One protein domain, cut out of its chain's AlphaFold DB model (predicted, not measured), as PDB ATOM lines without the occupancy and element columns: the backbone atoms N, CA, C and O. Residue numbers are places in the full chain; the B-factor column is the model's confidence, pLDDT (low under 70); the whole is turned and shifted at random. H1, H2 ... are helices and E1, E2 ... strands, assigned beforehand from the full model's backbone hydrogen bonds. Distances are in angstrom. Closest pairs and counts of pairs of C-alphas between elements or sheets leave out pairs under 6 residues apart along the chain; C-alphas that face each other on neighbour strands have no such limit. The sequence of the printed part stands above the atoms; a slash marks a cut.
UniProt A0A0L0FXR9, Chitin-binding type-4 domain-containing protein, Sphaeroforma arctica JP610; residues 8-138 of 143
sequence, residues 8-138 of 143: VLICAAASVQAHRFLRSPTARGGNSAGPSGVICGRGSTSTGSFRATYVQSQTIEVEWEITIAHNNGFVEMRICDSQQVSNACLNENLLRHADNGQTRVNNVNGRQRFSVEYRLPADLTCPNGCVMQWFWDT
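What this domain is: This is residues 8 to 138 of the 143 residues of the protein "Chitin-binding type-4 domain-containing protein" of Sphaeroforma arctica JP610 (UniProt A0A0L0FXR9). With little regular structure, two small sheets, E1 E7 E4 E5 and E2 E3 E6, make a sandwich; H1 crosses the first sheet's outward face and a long loop, residues 25 to 58, partly covers the edge at E1 and E2. Named elements, mostly strand, hold 48 of 131 printed residues, in the order E1 E2 E3 E4 H1 E5 E6 E7; the first sheet is mixed, the second antiparallel. It is compact, radius of gyration of the C-alphas 13.5 A, spans 38 by 33 by 23 A.

How they stand to each other: E1, residues 11 to 14, is parallel to E7, 131 to 137 (N 13 to O 134, 2.8 A). E7 is antiparallel to E4, 74 to 80 (N 76 to O 135, 2.8 A), and E4 to E5, 104 to 106 (N 75 to O 105, 2.9 A). E2, 20 to 24, and E3, 59 to 66, form a hairpin (N 23 to O 63, 2.8 A); E3 is antiparallel to E6, 112 to 119 (N 60 to O 118, 2.8 A). H1, 87 to 92, its O i to N i+4 pairs within hydrogen-bond range, is over E4, height over the sheet 7.3 A.

Where its parts are: E1 begins at C-alpha 11 (203.202, 186.039, 135.118); E7 ends at C-alpha 137 (206.158, 175.667, 146.644). E3 spans 22.8 A, E6 22.9 A.

The domain as a whole: The printed part has no cut. Links E2 to E3, H1 to E5 and E6 to E7 are long. The model's pLDDT is under 70 at residues 8 to 21 and 26 to 50.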
ATOM      1  N   VAL A   8     194.196 191.797 133.729       51.66
ATOM      2  CA  VAL A   8     195.283 191.342 132.873       51.66
ATOM      3  C   VAL A   8     196.215 190.467 133.684       51.66
ATOM      4  O   VAL A   8     196.784 190.898 134.676       51.66
ATOM      5  N   LEU A   9     196.362 189.220 133.255       51.06
ATOM      6  CA  LEU A   9     197.213 188.230 133.900       51.06
ATOM      7  C   LEU A   9     198.570 188.240 133.206       51.06
ATOM      8  O   LEU A   9     198.633 188.207 131.980       51.06
ATOM      9  N   ILE A  10     199.651 188.360 133.974       51.22
ATOM     10  CA  ILE A  10     200.954 188.684 133.395       51.22
ATOM     11  C   ILE A  10     202.017 187.623 133.695       51.22
ATOM     12  O   ILE A  10     202.819 187.387 132.798       51.22
ATOM     13  N   CYS A  11     202.042 186.896 134.823       49.50
ATOM     14  CA  CYS A  11     203.202 186.039 135.118       49.50
ATOM     15  C   CYS A  11     202.942 184.728 135.890       49.50
ATOM     16  O   CYS A  11     201.905 184.477 136.485       49.50
ATOM     17  N   ALA A  12     203.943 183.854 135.859       43.59
ATOM     18  CA  ALA A  12     204.047 182.638 136.655       43.59
ATOM     19  C   ALA A  12     205.416 182.679 137.345       43.59
ATOM     20  O   ALA A  12     206.428 182.814 136.657       43.59
ATOM     21  N   ALA A  13     205.462 182.633 138.676       44.50
ATOM     22  CA  ALA A  13     206.705 182.591 139.436       44.50
ATOM     23  C   ALA A  13     206.960 181.182 139.952       44.50
ATOM     24  O   ALA A  13     206.220 180.606 140.743       44.50
ATOM     25  N   ALA A  14     208.075 180.632 139.510       44.91
ATOM     26  CA  ALA A  14     208.545 179.346 139.950       44.91
ATOM     27  C   ALA A  14     209.497 179.517 141.145       44.91
ATOM     28  O   ALA A  14     210.671 179.800 140.940       44.91
ATOM     29  N   SER A  15     209.052 179.322 142.388       45.28
ATOM     30  CA  SER A  15     209.967 179.149 143.529       45.28
ATOM     31  C   SER A  15     210.437 177.695 143.658       45.28
ATOM     32  O   SER A  15     210.259 177.096 144.700       45.28
ATOM     33  N   VAL A  16     210.970 177.108 142.576       43.44
ATOM     34  CA  VAL A  16     211.941 175.992 142.595       43.44
ATOM     35  C   VAL A  16     212.650 175.945 141.232       43.44
ATOM     36  O   VAL A  16     212.044 176.246 140.199       43.44
ATOM     37  N   GLN A  17     213.923 175.564 141.227       43.44
ATOM     38  CA  GLN A  17     214.792 175.465 140.057       43.44
ATOM     39  C   GLN A  17     214.293 174.385 139.055       43.44
ATOM     40  O   GLN A  17     214.441 173.193 139.290       43.44
ATOM     41  N   ALA A  18     213.785 174.833 137.895       45.12
ATOM     42  CA  ALA A  18     213.684 174.130 136.596       45.12
ATOM     43  C   ALA A  18     212.386 173.372 136.161       45.12
ATOM     44  O   ALA A  18     211.690 172.712 136.922       45.12
ATOM     45  N   HIS A  19     212.116 173.509 134.846       50.97
ATOM     46  CA  HIS A  19     211.140 172.883 133.920       50.97
ATOM     47  C   HIS A  19     209.642 172.849 134.290       50.97
ATOM     48  O   HIS A  19     209.044 171.810 134.584       50.97
ATOM     49  N   ARG A  20     208.983 174.000 134.152       63.03
ATOM     50  CA  ARG A  20     207.521 174.126 134.215       63.03
ATOM     51  C   ARG A  20     207.055 175.376 133.501       63.03
ATOM     52  O   ARG A  20     207.849 176.297 133.307       63.03
ATOM     53  N   PHE A  21     205.781 175.414 133.142       67.94
ATOM     54  CA  PHE A  21     205.187 176.618 132.586       67.94
ATOM     55  C   PHE A  21     203.674 176.641 132.785       67.94
ATOM     56  O   PHE A  21     202.983 175.623 132.700       67.94
ATOM     57  N   LEU A  22     203.188 177.850 133.051       71.31
ATOM     58  CA  LEU A  22     201.783 178.206 132.963       71.31
ATOM     59  C   LEU A  22     201.386 178.196 131.480       71.31
ATOM     60  O   LEU A  22     202.034 178.851 130.662       71.31
ATOM     61  N   ARG A  23     200.361 177.415 131.144       74.31
ATOM     62  CA  ARG A  23     199.856 177.213 129.780       74.31
ATOM     63  C   ARG A  23     198.745 178.189 129.439       74.31
ATOM     64  O   ARG A  23     198.764 178.778 128.364       74.31
ATOM     65  N   SER A  24     197.803 178.352 130.360       74.81
ATOM     66  CA  SER A  24     196.649 179.225 130.199       74.81
ATOM     67  C   SER A  24     196.388 179.951 131.519       74.81
ATOM     68  O   SER A  24     196.275 179.282 132.545       74.81
ATOM     69  N   PRO A  25     196.340 181.293 131.530       73.12
ATOM     70  CA  PRO A  25     196.790 182.185 130.456       73.12
ATOM     71  C   PRO A  25     198.299 182.039 130.188       73.12
ATOM     72  O   PRO A  25     199.080 181.772 131.098       73.12
ATOM     73  N   THR A  26     198.746 182.280 128.955       69.81
ATOM     74  CA  THR A  26     200.183 182.263 128.635       69.81
ATOM     75  C   THR A  26     200.932 183.339 129.430       69.81
ATOM     76  O   THR A  26     200.606 184.525 129.343       69.81
ATOM     77  N   ALA A  27     201.975 182.949 130.171       67.06
ATOM     78  CA  ALA A  27     202.795 183.890 130.938       67.06
ATOM     79  C   ALA A  27     203.515 184.915 130.033       67.06
ATOM     80  O   ALA A  27     203.799 184.655 128.862       67.06
ATOM     81  N   ARG A  28     203.885 186.092 130.567       62.62
ATOM     82  CA  ARG A  28     204.574 187.153 129.804       62.62
ATOM     83  C   ARG A  28     205.881 186.687 129.175       62.62
ATOM     84  O   ARG A  28     206.157 187.086 128.045       62.62
ATOM     85  N   GLY A  29     206.637 185.841 129.873       56.03
ATOM     86  CA  GLY A  29     207.847 185.194 129.356       56.03
ATOM     87  C   GLY A  29     207.579 184.052 128.365       56.03
ATOM     88  O   GLY A  29     208.512 183.331 128.018       56.03
ATOM     89  N   GLY A  30     206.334 183.842 127.929       60.69
ATOM     90  CA  GLY A  30     205.913 182.666 127.170       60.69
ATOM     91  C   GLY A  30     205.979 181.396 128.020       60.69
ATOM     92  O   GLY A  30     205.821 181.445 129.238       60.69
ATOM     93  N   ASN A  31     206.312 180.270 127.391       54.78
ATOM     94  CA  ASN A  31     206.525 178.985 128.073       54.78
ATOM     95  C   ASN A  31     207.897 178.897 128.769       54.78
ATOM     96  O   ASN A  31     208.402 177.803 129.025       54.78
ATOM     97  N   SER A  32     208.555 180.037 129.008       47.72
ATOM     98  CA  SER A  32     209.901 180.057 129.570       47.72
ATOM     99  C   SER A  32     209.877 179.536 131.002       47.72
ATOM    100  O   SER A  32     209.386 180.214 131.905       47.72
ATOM    101  N   ALA A  33     210.484 178.368 131.212       49.81
ATOM    102  CA  ALA A  33     210.910 177.897 132.522       49.81
ATOM    103  C   ALA A  33     211.954 178.887 133.072       49.81
ATOM    104  O   ALA A  33     213.136 178.826 132.736       49.81
ATOM    105  N   GLY A  34     211.498 179.893 133.816       43.44
ATOM    106  CA  GLY A  34     212.374 180.885 134.433       43.44
ATOM    107  C   GLY A  34     212.960 180.359 135.749       43.44
ATOM    108  O   GLY A  34     212.217 179.726 136.499       43.44
ATOM    109  N   PRO A  35     214.251 180.601 136.044       43.06
ATOM    110  CA  PRO A  35     214.859 180.252 137.328       43.06
ATOM    111  C   PRO A  35     214.226 181.016 138.504       43.06
ATOM    112  O   PRO A  35     213.613 182.075 138.324       43.06
ATOM    113  N   SER A  36     214.385 180.448 139.702       52.81
ATOM    114  CA  SER A  36     213.771 180.887 140.955       52.81
ATOM    115  C   SER A  36     214.419 182.150 141.518       52.81
ATOM    116  O   SER A  36     215.635 182.217 141.667       52.81
ATOM    117  N   GLY A  37     213.592 183.143 141.853       50.09
ATOM    118  CA  GLY A  37     214.001 184.348 142.588       50.09
ATOM    119  C   GLY A  37     213.382 185.645 142.066       50.09
ATOM    120  O   GLY A  37     213.281 186.620 142.804       50.09
ATOM    121  N   VAL A  38     212.909 185.661 140.816       57.66
ATOM    122  CA  VAL A  38     212.267 186.840 140.218       57.66
ATOM    123  C   VAL A  38     210.757 186.636 140.193       57.66
ATOM    124  O   VAL A  38     210.268 185.646 139.651       57.66
ATOM    125  N   ILE A  39     210.016 187.605 140.735       61.94
ATOM    126  CA  ILE A  39     208.547 187.621 140.886       61.94
ATOM    127  C   ILE A  39     207.782 187.330 139.572       61.94
ATOM    128  O   ILE A  39     206.629 186.899 139.608       61.94
ATOM    129  N   CYS A  40     208.444 187.491 138.421       58.00
ATOM    130  CA  CYS A  40     207.908 187.285 137.075       58.00
ATOM    131  C   CYS A  40     208.726 186.304 136.199       58.00
ATOM    132  O   CYS A  40     208.498 186.218 134.987       58.00
ATOM    133  N   GLY A  41     209.668 185.555 136.787       59.84
ATOM    134  CA  GLY A  41     210.576 184.656 136.064       59.84
ATOM    135  C   GLY A  41     211.448 185.395 135.036       59.84
ATOM    136  O   GLY A  41     211.892 186.514 135.275       59.84
ATOM    137  N   ARG A  42     211.672 184.784 133.859       52.78
ATOM    138  CA  ARG A  42     212.341 185.429 132.702       52.78
ATOM    139  C   ARG A  42     211.490 186.517 132.025       52.78
ATOM    140  O   ARG A  42     211.980 187.201 131.130       52.78
ATOM    141  N   GLY A  43     210.221 186.663 132.410       53.72
ATOM    142  CA  GLY A  43     209.379 187.769 131.973       53.72
ATOM    143  C   GLY A  43     209.720 189.029 132.768       53.72
ATOM    144  O   GLY A  43     209.656 189.028 133.990       53.72
ATOM    145  N   SER A  44     210.066 190.115 132.079       52.41
ATOM    146  CA  SER A  44     210.210 191.436 132.704       52.41
ATOM    147  C   SER A  44     208.911 191.853 133.413       52.41
ATOM    148  O   SER A  44     207.827 191.536 132.926       52.41
ATOM    149  N   THR A  45     208.973 192.611 134.513       53.31
ATOM    150  CA  THR A  45     207.803 193.312 135.088       53.31
ATOM    151  C   THR A  45     207.403 194.552 134.276       53.31
ATOM    152  O   THR A  45     206.308 195.070 134.481       53.31
ATOM    153  N   SER A  46     208.209 194.971 133.291       52.78
ATOM    154  CA  SER A  46     207.983 196.174 132.473       52.78
ATOM    155  C   SER A  46     206.592 196.239 131.838       52.78
ATOM    156  O   SER A  46     206.060 195.246 131.339       52.78
ATOM    157  N   THR A  47     206.025 197.439 131.834       51.94
ATOM    158  CA  THR A  47     204.710 197.778 131.287       51.94
ATOM    159  C   THR A  47     204.579 197.359 129.802       51.94
ATOM    160  O   THR A  47     205.559 197.378 129.060       51.94
ATOM    161  N   GLY A  48     203.379 196.958 129.340       52.50
ATOM    162  CA  GLY A  48     203.045 197.040 127.900       52.50
ATOM    163  C   GLY A  48     202.648 195.780 127.111       52.50
ATOM    164  O   GLY A  48     202.367 195.905 125.926       52.50
ATOM    165  N   SER A  49     202.560 194.580 127.697       59.66
ATOM    166  CA  SER A  49     201.981 193.411 126.994       59.66
ATOM    167  C   SER A  49     200.924 192.704 127.836       59.66
ATOM    168  O   SER A  49     201.219 191.804 128.625       59.66
ATOM    169  N   PHE A  50     199.681 193.151 127.676       66.94
ATOM    170  CA  PHE A  50     198.503 192.508 128.243       66.94
ATOM    171  C   PHE A  50     198.301 191.129 127.588       66.94
ATOM    172  O   PHE A  50     198.340 191.029 126.363       66.94
ATOM    173  N   ARG A  51     198.143 190.052 128.374       70.31
ATOM    174  CA  ARG A  51     198.017 188.678 127.830       70.31
ATOM    175  C   ARG A  51     196.590 188.161 127.764       70.31
ATOM    176  O   ARG A  51     196.293 187.318 126.929       70.31
ATOM    177  N   ALA A  52     195.728 188.673 128.626       75.94
ATOM    178  CA  ALA A  52     194.326 188.315 128.676       75.94
ATOM    179  C   ALA A  52     193.535 189.455 129.320       75.94
ATOM    180  O   ALA A  52     194.115 190.372 129.899       75.94
ATOM    181  N   THR A  53     192.220 189.416 129.162       78.44
ATOM    182  CA  THR A  53     191.268 190.375 129.718       78.44
ATOM    183  C   THR A  53     190.134 189.570 130.317       78.44
ATOM    184  O   THR A  53     189.494 188.802 129.603       78.44
ATOM    185  N   TYR A  54     189.899 189.745 131.612       85.12
ATOM    186  CA  TYR A  54     188.790 189.103 132.317       85.12
ATOM    187  C   TYR A  54     187.907 190.127 133.002       85.12
ATOM    188  O   TYR A  54     188.354 191.230 133.299       85.12
ATOM    189  N   VAL A  55     186.675 189.730 133.286       84.56
ATOM    190  CA  VAL A  55     185.699 190.516 134.035       84.56
ATOM    191  C   VAL A  55     185.804 190.183 135.525       84.56
ATOM    192  O   VAL A  55     186.178 189.078 135.912       84.56
ATOM    193  N   GLN A  56     185.464 191.138 136.385       84.56
ATOM    194  CA  GLN A  56     185.354 190.895 137.824       84.56
ATOM    195  C   GLN A  56     184.407 189.730 138.126       84.56
ATOM    196  O   GLN A  56     183.421 189.522 137.418       84.56
ATOM    197  N   SER A  57     184.682 188.982 139.196       87.69
ATOM    198  CA  SER A  57     183.920 187.778 139.579       87.69
ATOM    199  C   SER A  57     183.888 186.645 138.543       87.69
ATOM    200  O   SER A  57     183.252 185.619 138.812       87.69
ATOM    201  N   GLN A  58     184.549 186.799 137.388       89.12
ATOM    202  CA  GLN A  58     184.631 185.764 136.368       89.12
ATOM    203  C   GLN A  58     185.365 184.544 136.927       89.12
ATOM    204  O   GLN A  58     186.402 184.669 137.584       89.12
ATOM    205  N   THR A  59     184.826 183.365 136.631       93.38
ATOM    206  CA  THR A  59     185.558 182.111 136.782       93.38
ATOM    207  C   THR A  59     186.487 181.939 135.589       93.38
ATOM    208  O   THR A  59     186.053 182.038 134.439       93.38
ATOM    209  N   ILE A  60     187.766 181.716 135.864       90.44
ATOM    210  CA  ILE A  60     188.806 181.511 134.862       90.44
ATOM    211  C   ILE A  60     189.398 180.118 135.024       90.44
ATOM    212  O   ILE A  60     189.675 179.690 136.142       90.44
ATOM    213  N   GLU A  61     189.616 179.426 133.914       91.88
ATOM    214  CA  GLU A  61     190.401 178.198 133.910       91.88
ATOM    215  C   GLU A  61     191.888 178.551 133.836       91.88
ATOM    216  O   GLU A  61     192.309 179.375 133.014       91.88
ATOM    217  N   VAL A  62     192.680 177.941 134.714       87.69
ATOM    218  CA  VAL A  62     194.128 178.099 134.752       87.69
ATOM    219  C   VAL A  62     194.772 176.735 134.559       87.69
ATOM    220  O   VAL A  62     194.533 175.806 135.330       87.69
ATOM    221  N   GLU A  63     195.629 176.634 133.547       87.56
ATOM    222  CA  GLU A  63     196.325 175.400 133.199       87.56
ATOM    223  C   GLU A  63     197.829 175.521 133.422       87.56
ATOM    224  O   GLU A  63     198.466 176.486 132.984       87.56
ATOM    225  N   TRP A  64     198.438 174.493 134.009       83.12
ATOM    226  CA  TRP A  64     199.892 174.384 134.120       83.12
ATOM    227  C   TRP A  64     200.372 172.949 133.938       83.12
ATOM    228  O   TRP A  64     199.642 171.976 134.124       83.12
ATOM    229  N   GLU A  65     201.640 172.818 133.561       82.25
ATOM    230  CA  GLU A  65     202.300 171.526 133.415       82.25
ATOM    231  C   GLU A  65     203.543 171.450 134.297       82.25
ATOM    232  O   GLU A  65     204.423 172.316 134.256       82.25
ATOM    233  N   ILE A  66     203.627 170.360 135.053       79.69
ATOM    234  CA  ILE A  66     204.825 169.957 135.774       79.69
ATOM    235  C   ILE A  66     205.562 168.961 134.896       79.69
ATOM    236  O   ILE A  66     205.035 167.890 134.601       79.69
ATOM    237  N   THR A  67     206.772 169.313 134.456       74.81
ATOM    238  CA  THR A  67     207.565 168.435 133.579       74.81
ATOM    239  C   THR A  67     208.665 167.674 134.320       74.81
ATOM    240  O   THR A  67     209.054 166.600 133.866       74.81
ATOM    241  N   ILE A  68     209.094 168.174 135.485       73.12
ATOM    242  CA  ILE A  68     209.960 167.468 136.436       73.12
ATOM    243  C   ILE A  68     209.185 167.218 137.720       73.12
ATOM    244  O   ILE A  68     208.618 168.137 138.307       73.12
ATOM    245  N   ALA A  69     209.167 165.957 138.142       70.88
ATOM    246  CA  ALA A  69     208.512 165.553 139.369       70.88
ATOM    247  C   ALA A  69     209.280 166.090 140.581       70.88
ATOM    248  O   ALA A  69     210.454 165.781 140.763       70.88
ATOM    249  N   HIS A  70     208.579 166.835 141.428       71.75
ATOM    250  CA  HIS A  70     208.967 167.046 142.814       71.75
ATOM    251  C   HIS A  70     207.983 166.290 143.708       71.75
ATOM    252  O   HIS A  70     206.845 166.015 143.307       71.75
ATOM    253  N   ASN A  71     208.455 165.904 144.892       70.88
ATOM    254  CA  ASN A  71     207.644 165.196 145.868       70.88
ATOM    255  C   ASN A  71     207.068 166.197 146.859       70.88
ATOM    256  O   ASN A  71     207.811 166.873 147.561       70.88
ATOM    257  N   ASN A  72     205.748 166.194 146.961       73.50
ATOM    258  CA  ASN A  72     204.919 167.060 147.784       73.50
ATOM    259  C   ASN A  72     205.041 168.544 147.401       73.50
ATOM    260  O   ASN A  72     205.894 168.955 146.617       73.50
ATOM    261  N   GLY A  73     204.127 169.359 147.921       80.44
ATOM    262  CA  GLY A  73     204.071 170.788 147.631       80.44
ATOM    263  C   GLY A  73     202.659 171.287 147.384       80.44
ATOM    264  O   GLY A  73     201.693 170.514 147.383       80.44
ATOM    265  N   PHE A  74     202.556 172.594 147.176       86.56
ATOM    266  CA  PHE A  74     201.298 173.243 146.862       86.56
ATOM    267  C   PHE A  74     201.457 174.339 145.815       86.56
ATOM    268  O   PHE A  74     202.471 175.036 145.753       86.56
ATOM    269  N   VAL A  75     200.422 174.497 144.997       87.31
ATOM    270  CA  VAL A  75     200.288 175.613 144.062       87.31
ATOM    271  C   VAL A  75     199.293 176.620 144.614       87.31
ATOM    272  O   VAL A  75     198.214 176.234 145.059       87.31
ATOM    273  N   GLU A  76     199.641 177.899 144.537       89.81
ATOM    274  CA  GLU A  76     198.739 179.028 144.753       89.81
ATOM    275  C   GLU A  76     198.640 179.864 143.483       89.81
ATOM    276  O   GLU A  76     199.620 180.053 142.755       89.81
ATOM    277  N   MET A  77     197.457 180.436 143.274       88.25
ATOM    278  CA  MET A  77     197.301 181.556 142.368       88.25
ATOM    279  C   MET A  77     197.189 182.856 143.143       88.25
ATOM    280  O   MET A  77     196.363 182.979 144.043       88.25
ATOM    281  N   ARG A  78     198.011 183.835 142.775       88.94
ATOM    282  CA  ARG A  78     198.088 185.136 143.441       88.94
ATOM    283  C   ARG A  78     197.855 186.259 142.455       88.94
ATOM    284  O   ARG A  78     198.187 186.103 141.280       88.94
ATOM    285  N   ILE A  79     197.344 187.393 142.915       86.12
ATOM    286  CA  ILE A  79     197.186 188.579 142.082       86.12
ATOM    287  C   ILE A  79     197.682 189.832 142.801       86.12
ATOM    288  O   ILE A  79     197.534 189.986 144.002       86.12
ATOM    289  N   CYS A  80     198.331 190.714 142.059       86.12
ATOM    290  CA  CYS A  80     198.679 192.057 142.487       86.12
ATOM    291  C   CYS A  80     197.917 193.029 141.587       86.12
ATOM    292  O   CYS A  80     197.870 192.841 140.366       86.12
ATOM    293  N   ASP A  81     197.309 194.048 142.177       86.38
ATOM    294  CA  ASP A  81     196.516 195.068 141.482       86.38
ATOM    295  C   ASP A  81     197.376 196.114 140.747       86.38
ATOM    296  O   ASP A  81     196.861 196.951 140.002       86.38
ATOM    297  N   SER A  82     198.698 196.022 140.914       80.00
ATOM    298  CA  SER A  82     199.708 196.913 140.357       80.00
ATOM    299  C   SER A  82     200.723 196.171 139.484       80.00
ATOM    300  O   SER A  82     201.050 195.001 139.695       80.00
ATOM    301  N   GLN A  83     201.295 196.891 138.517       75.25
ATOM    302  CA  GLN A  83     202.435 196.414 137.728       75.25
ATOM    303  C   GLN A  83     203.765 196.482 138.498       75.25
ATOM    304  O   GLN A  83     204.730 195.815 138.119       75.25
ATOM    305  N   GLN A  84     203.831 197.262 139.584       77.38
ATOM    306  CA  GLN A  84     204.970 197.274 140.507       77.38
ATOM    307  C   GLN A  84     204.808 196.141 141.521       77.38
ATOM    308  O   GLN A  84     204.345 196.336 142.642       77.38
ATOM    309  N   VAL A  85     205.141 194.928 141.091       77.12
ATOM    310  CA  VAL A  85     204.849 193.721 141.867       77.12
ATOM    311  C   VAL A  85     205.824 193.552 143.029       77.12
ATOM    312  O   VAL A  85     207.041 193.594 142.846       77.12
ATOM    313  N   SER A  86     205.282 193.276 144.212       80.75
ATOM    314  CA  SER A  86     206.021 192.837 145.395       80.75
ATOM    315  C   SER A  86     205.416 191.542 145.939       80.75
ATOM    316  O   SER A  86     204.255 191.228 145.672       80.75
ATOM    317  N   ASN A  87     206.184 190.788 146.731       80.38
ATOM    318  CA  ASN A  87     205.638 189.617 147.427       80.38
ATOM    319  C   ASN A  87     204.513 190.007 148.397       80.38
ATOM    320  O   ASN A  87     203.569 189.241 148.549       80.38
ATOM    321  N   ALA A  88     204.584 191.194 149.014       86.00
ATOM    322  CA  ALA A  88     203.517 191.700 149.875       86.00
ATOM    323  C   ALA A  88     202.201 191.845 149.095       86.00
ATOM    324  O   ALA A  88     201.217 191.214 149.457       86.00
ATOM    325  N   CYS A  89     202.233 192.541 147.953       85.94
ATOM    326  CA  CYS A  89     201.056 192.736 147.100       85.94
ATOM    327  C   CYS A  89     200.444 191.409 146.619       85.94
ATOM    328  O   CYS A  89     199.231 191.229 146.605       85.94
ATOM    329  N   LEU A  90     201.289 190.449 146.231       84.56
ATOM    330  CA  LEU A  90     200.825 189.140 145.768       84.56
ATOM    331  C   LEU A  90     200.203 188.304 146.889       84.56
ATOM    332  O   LEU A  90     199.225 187.597 146.659       84.56
ATOM    333  N   ASN A  91     200.765 188.366 148.094       85.44
ATOM    334  CA  ASN A  91     200.270 187.596 149.231       85.44
ATOM    335  C   ASN A  91     198.950 188.149 149.792       85.44
ATOM    336  O   ASN A  91     198.243 187.417 150.480       85.44
ATOM    337  N   GLU A  92     198.599 189.402 149.486       86.00
ATOM    338  CA  GLU A  92     197.322 190.010 149.882       86.00
ATOM    339  C   GLU A  92     196.125 189.414 149.131       86.00
ATOM    340  O   GLU A  92     195.048 189.285 149.712       86.00
ATOM    341  N   ASN A  93     196.297 188.991 147.873       83.88
ATOM    342  CA  ASN A  93     195.186 188.524 147.042       83.88
ATOM    343  C   ASN A  93     195.443 187.116 146.486       83.88
ATOM    344  O   ASN A  93     195.795 186.925 145.318       83.88
ATOM    345  N   LEU A  94     195.228 186.105 147.329       91.31
ATOM    346  CA  LEU A  94     195.173 184.708 146.892       91.31
ATOM    347  C   LEU A  94     193.836 184.428 146.194       91.31
ATOM    348  O   LEU A  94     192.766 184.629 146.776       91.31
ATOM    349  N   LEU A  95     193.888 183.922 144.962       92.75
ATOM    350  CA  LEU A  95     192.696 183.472 144.254       92.75
ATOM    351  C   LEU A  95     192.155 182.192 144.891       92.75
ATOM    352  O   LEU A  95     192.903 181.322 145.340       92.75
ATOM    353  N   ARG A  96     190.830 182.075 144.890       95.06
ATOM    354  CA  ARG A  96     190.116 180.911 145.412       95.06
ATOM    355  C   ARG A  96     189.635 180.035 144.272       95.06
ATOM    356  O   ARG A  96     189.177 180.552 143.252       95.06
ATOM    357  N   HIS A  97     189.704 178.726 144.466       95.62
ATOM    358  CA  HIS A  97     189.149 177.758 143.540       95.62
ATOM    359  C   HIS A  97     187.633 177.945 143.457       95.62
ATOM    360  O   HIS A  97     186.971 178.192 144.473       95.62
ATOM    361  N   ALA A  98     187.083 177.847 142.252       95.19
ATOM    362  CA  ALA A  98     185.664 178.071 142.010       95.19
ATOM    363  C   ALA A  98     184.776 176.967 142.612       95.19
ATOM    364  O   ALA A  98     183.635 177.241 142.979       95.19
ATOM    365  N   ASP A  99     185.303 175.751 142.747       94.00
ATOM    366  CA  ASP A  99     184.582 174.562 143.206       94.00
ATOM    367  C   ASP A  99     184.448 174.483 144.736       94.00
ATOM    368  O   ASP A  99     183.392 174.126 145.257       94.00
ATOM    369  N   ASN A 100     185.516 174.805 145.468       94.31
ATOM    370  CA  ASN A 100     185.635 174.512 146.898       94.31
ATOM    371  C   ASN A 100     186.177 175.682 147.735       94.31
ATOM    372  O   ASN A 100     186.320 175.559 148.954       94.31
ATOM    373  N   GLY A 101     186.484 176.820 147.105       94.56
ATOM    374  CA  GLY A 101     186.923 178.038 147.787       94.56
ATOM    375  C   GLY A 101     188.316 177.972 148.426       94.56
ATOM    376  O   GLY A 101     188.721 178.943 149.079       94.56
ATOM    377  N   GLN A 102     189.046 176.865 148.252       95.81
ATOM    378  CA  GLN A 102     190.426 176.716 148.713       95.81
ATOM    379  C   GLN A 102     191.354 177.628 147.909       95.81
ATOM    380  O   GLN A 102     191.059 177.996 146.779       95.81
ATOM    381  N   THR A 103     192.489 178.002 148.489       94.31
ATOM    382  CA  THR A 103     193.507 178.830 147.815       94.31
ATOM    383  C   THR A 103     194.690 178.016 147.298       94.31
ATOM    384  O   THR A 103     195.544 178.552 146.596       94.31
ATOM    385  N   ARG A 104     194.753 176.726 147.659       93.94
ATOM    386  CA  ARG A 104     195.868 175.827 147.358       93.94
ATOM    387  C   ARG A 104     195.412 174.573 146.645       93.94
ATOM    388  O   ARG A 104     194.507 173.881 147.112       93.94
ATOM    389  N   VAL A 105     196.152 174.204 145.609       91.31
ATOM    390  CA  VAL A 105     196.211 172.818 145.139       91.31
ATOM    391  C   VAL A 105     197.311 172.133 145.939       91.31
ATOM    392  O   VAL A 105     198.477 172.473 145.775       91.31
ATOM    393  N   ASN A 106     196.950 171.217 146.836       89.94
ATOM    394  CA  ASN A 106     197.904 170.486 147.679       89.94
ATOM    395  C   ASN A 106     198.359 169.180 147.016       89.94
ATOM    396  O   ASN A 106     197.731 168.708 146.070       89.94
ATOM    397  N   ASN A 107     199.409 168.562 147.565       85.94
ATOM    398  CA  ASN A 107     199.945 167.268 147.115       85.94
ATOM    399  C   ASN A 107     200.290 167.257 145.616       85.94
ATOM    400  O   ASN A 107     200.105 166.257 144.920       85.94
ATOM    401  N   VAL A 108     200.763 168.400 145.120       83.56
ATOM    402  CA  VAL A 108     201.152 168.585 143.725       83.56
ATOM    403  C   VAL A 108     202.430 167.787 143.462       83.56
ATOM    404  O   VAL A 108     203.529 168.232 143.783       83.56
ATOM    405  N   ASN A 109     202.250 166.591 142.894       78.19
ATOM    406  CA  ASN A 109     203.273 165.552 142.764       78.19
ATOM    407  C   ASN A 109     203.398 165.048 141.327       78.19
ATOM    408  O   ASN A 109     202.405 164.960 140.607       78.19
ATOM    409  N   GLY A 110     204.593 164.611 140.935       73.38
ATOM    410  CA  GLY A 110     204.785 163.899 139.668       73.38
ATOM    411  C   GLY A 110     204.695 164.776 138.415       73.38
ATOM    412  O   GLY A 110     204.409 165.971 138.461       73.38
ATOM    413  N   ARG A 111     204.968 164.163 137.259       80.75
ATOM    414  CA  ARG A 111     204.872 164.813 135.948       80.75
ATOM    415  C   ARG A 111     203.435 164.734 135.445       80.75
ATOM    416  O   ARG A 111     203.010 163.677 134.984       80.75
ATOM    417  N   GLN A 112     202.703 165.837 135.514       83.88
ATOM    418  CA  GLN A 112     201.315 165.883 135.060       83.88
ATOM    419  C   GLN A 112     200.874 167.297 134.671       83.88
ATOM    420  O   GLN A 112     201.559 168.290 134.934       83.88
ATOM    421  N   ARG A 113     199.709 167.362 134.025       87.88
ATOM    422  CA  ARG A 113     198.997 168.604 133.729       87.88
ATOM    423  C   ARG A 113     197.909 168.815 134.764       87.88
ATOM    424  O   ARG A 113     197.271 167.856 135.186       87.88
ATOM    425  N   PHE A 114     197.687 170.070 135.099       89.88
ATOM    426  CA  PHE A 114     196.619 170.501 135.980       89.88
ATOM    427  C   PHE A 114     195.771 171.524 135.235       89.88
ATOM    428  O   PHE A 114     196.319 172.375 134.532       89.88
ATOM    429  N   SER A 115     194.459 171.426 135.417       92.81
ATOM    430  CA  SER A 115     193.497 172.467 135.076       92.81
ATOM    431  C   SER A 115     192.672 172.743 136.325       92.81
ATOM    432  O   SER A 115     192.142 171.806 136.927       92.81
ATOM    433  N   VAL A 116     192.643 174.000 136.765       93.88
ATOM    434  CA  VAL A 116     191.904 174.427 137.957       93.88
ATOM    435  C   VAL A 116     191.167 175.721 137.660       93.88
ATOM    436  O   VAL A 116     191.736 176.672 137.122       93.88
ATOM    437  N   GLU A 117     189.896 175.761 138.041       95.50
ATOM    438  CA  GLU A 117     189.065 176.951 137.925       95.50
ATOM    439  C   GLU A 117     189.232 177.857 139.146       95.50
ATOM    440  O   GLU A 117     189.074 177.419 140.287       95.50
ATOM    441  N   TYR A 118     189.499 179.139 138.915       93.81
ATOM    442  CA  TYR A 118     189.628 180.163 139.949       93.81
ATOM    443  C   TYR A 118     188.580 181.248 139.768       93.81
ATOM    444  O   TYR A 118     188.266 181.638 138.644       93.81
ATOM    445  N   ARG A 119     188.082 181.800 140.875       92.81
ATOM    446  CA  ARG A 119     187.211 182.973 140.843       92.81
ATOM    447  C   ARG A 119     188.023 184.246 141.039       92.81
ATOM    448  O   ARG A 119     188.727 184.385 142.040       92.81
ATOM    449  N   LEU A 120     187.902 185.182 140.100       89.69
ATOM    450  CA  LEU A 120     188.492 186.510 140.249       89.69
ATOM    451  C   LEU A 120     187.762 187.308 141.343       89.69
ATOM    452  O   LEU A 120     186.542 187.161 141.471       89.69
ATOM    453  N   PRO A 121     188.458 188.158 142.119       87.94
ATOM    454  CA  PRO A 121     187.814 188.955 143.159       87.94
ATOM    455  C   PRO A 121     186.767 189.909 142.570       87.94
ATOM    456  O   PRO A 121     186.908 190.406 141.449       87.94
ATOM    457  N   ALA A 122     185.693 190.145 143.323       86.25
ATOM    458  CA  ALA A 122     184.595 191.009 142.891       86.25
ATOM    459  C   ALA A 122     184.944 192.503 142.985       86.25
ATOM    460  O   ALA A 122     184.363 193.323 142.285       86.25
ATOM    461  N   ASP A 123     185.895 192.838 143.847       84.94
ATOM    462  CA  ASP A 123     186.338 194.178 144.219       84.94
ATOM    463  C   ASP A 123     187.671 194.578 143.569       84.94
ATOM    464  O   ASP A 123     188.107 195.720 143.695       84.94
ATOM    465  N   LEU A 124     188.297 193.677 142.807       84.00
ATOM    466  CA  LEU A 124     189.566 193.946 142.145       84.00
ATOM    467  C   LEU A 124     189.353 194.532 140.744       84.00
ATOM    468  O   LEU A 124     188.829 193.867 139.849       84.00
ATOM    469  N   THR A 125     189.814 195.763 140.530       82.31
ATOM    470  CA  THR A 125     190.007 196.350 139.196       82.31
ATOM    471  C   THR A 125     191.404 196.926 139.070       82.31
ATOM    472  O   THR A 125     191.854 197.653 139.948       82.31
ATOM    473  N   CYS A 126     192.047 196.693 137.934       80.12
ATOM    474  CA  CYS A 126     193.389 197.190 137.652       80.12
ATOM    475  C   CYS A 126     193.423 197.798 136.242       80.12
ATOM    476  O   CYS A 126     193.856 197.143 135.294       80.12
ATOM    477  N   PRO A 127     192.961 199.054 136.068       74.75
ATOM    478  CA  PRO A 127     192.905 199.710 134.754       74.75
ATOM    479  C   PRO A 127     194.293 199.876 134.124       74.75
ATOM    480  O   PRO A 127     194.436 199.851 132.906       74.75
ATOM    481  N   ASN A 128     195.322 199.975 134.965       75.38
ATOM    482  CA  ASN A 128     196.716 200.022 134.547       75.38
ATOM    483  C   ASN A 128     197.350 198.622 134.459       75.38
ATOM    484  O   ASN A 128     198.552 198.526 134.259       75.38
ATOM    485  N   GLY A 129     196.571 197.541 134.573       77.00
ATOM    486  CA  GLY A 129     197.002 196.143 134.503       77.00
ATOM    487  C   GLY A 129     197.378 195.529 135.855       77.00
ATOM    488  O   GLY A 129     198.157 196.104 136.608       77.00
ATOM    489  N   CYS A 130     196.855 194.330 136.114       81.69
ATOM    490  CA  CYS A 130     197.240 193.481 137.241       81.69
ATOM    491  C   CYS A 130     198.471 192.638 136.890       81.69
ATOM    492  O   CYS A 130     198.840 192.477 135.724       81.69
ATOM    493  N   VAL A 131     199.055 192.004 137.903       79.50
ATOM    494  CA  VAL A 131     199.937 190.856 137.711       79.50
ATOM    495  C   VAL A 131     199.413 189.680 138.507       79.50
ATOM    496  O   VAL A 131     199.467 189.659 139.729       79.50
ATOM    497  N   MET A 132     198.934 188.669 137.794       81.50
ATOM    498  CA  MET A 132     198.722 187.348 138.367       81.50
ATOM    499  C   MET A 132     200.036 186.567 138.392       81.50
ATOM    500  O   MET A 132     200.836 186.722 137.468       81.50
ATOM    501  N   GLN A 133     200.239 185.763 139.436       80.25
ATOM    502  CA  GLN A 133     201.391 184.898 139.670       80.25
ATOM    503  C   GLN A 133     200.923 183.480 139.998       80.25
ATOM    504  O   GLN A 133     200.339 183.246 141.054       80.25
ATOM    505  N   TRP A 134     201.251 182.525 139.130       82.06
ATOM    506  CA  TRP A 134     201.259 181.106 139.496       82.06
ATOM    507  C   TRP A 134     202.465 180.817 140.375       82.06
ATOM    508  O   TRP A 134     203.585 181.053 139.930       82.06
ATOM    509  N   PHE A 135     202.241 180.363 141.604       80.06
ATOM    510  CA  PHE A 135     203.270 180.088 142.600       80.06
ATOM    511  C   PHE A 135     203.245 178.605 142.962       80.06
ATOM    512  O   PHE A 135     202.196 178.088 143.325       80.06
ATOM    513  N   TRP A 136     204.389 177.925 142.886       79.38
ATOM    514  CA  TRP A 136     204.519 176.524 143.297       79.38
ATOM    515  C   TRP A 136     205.647 176.375 144.310       79.38
ATOM    516  O   TRP A 136     206.803 176.659 143.979       79.38
ATOM    517  N   ASP A 137     205.282 175.915 145.503       79.06
ATOM    518  CA  ASP A 137     206.158 175.667 146.644       79.06
ATOM    519  C   ASP A 137     206.278 174.161 146.899       79.06
ATOM    520  O   ASP A 137     205.263 173.460 146.966       79.06
ATOM    521  N   THR A 138     207.502 173.652 147.027       74.50
ATOM    522  CA  THR A 138     207.786 172.228 147.252       74.50
ATOM    523  C   THR A 138     208.621 172.037 148.520       74.50
ATOM    524  O   THR A 138     209.507 172.837 148.804       74.50
TER     525      THR A 138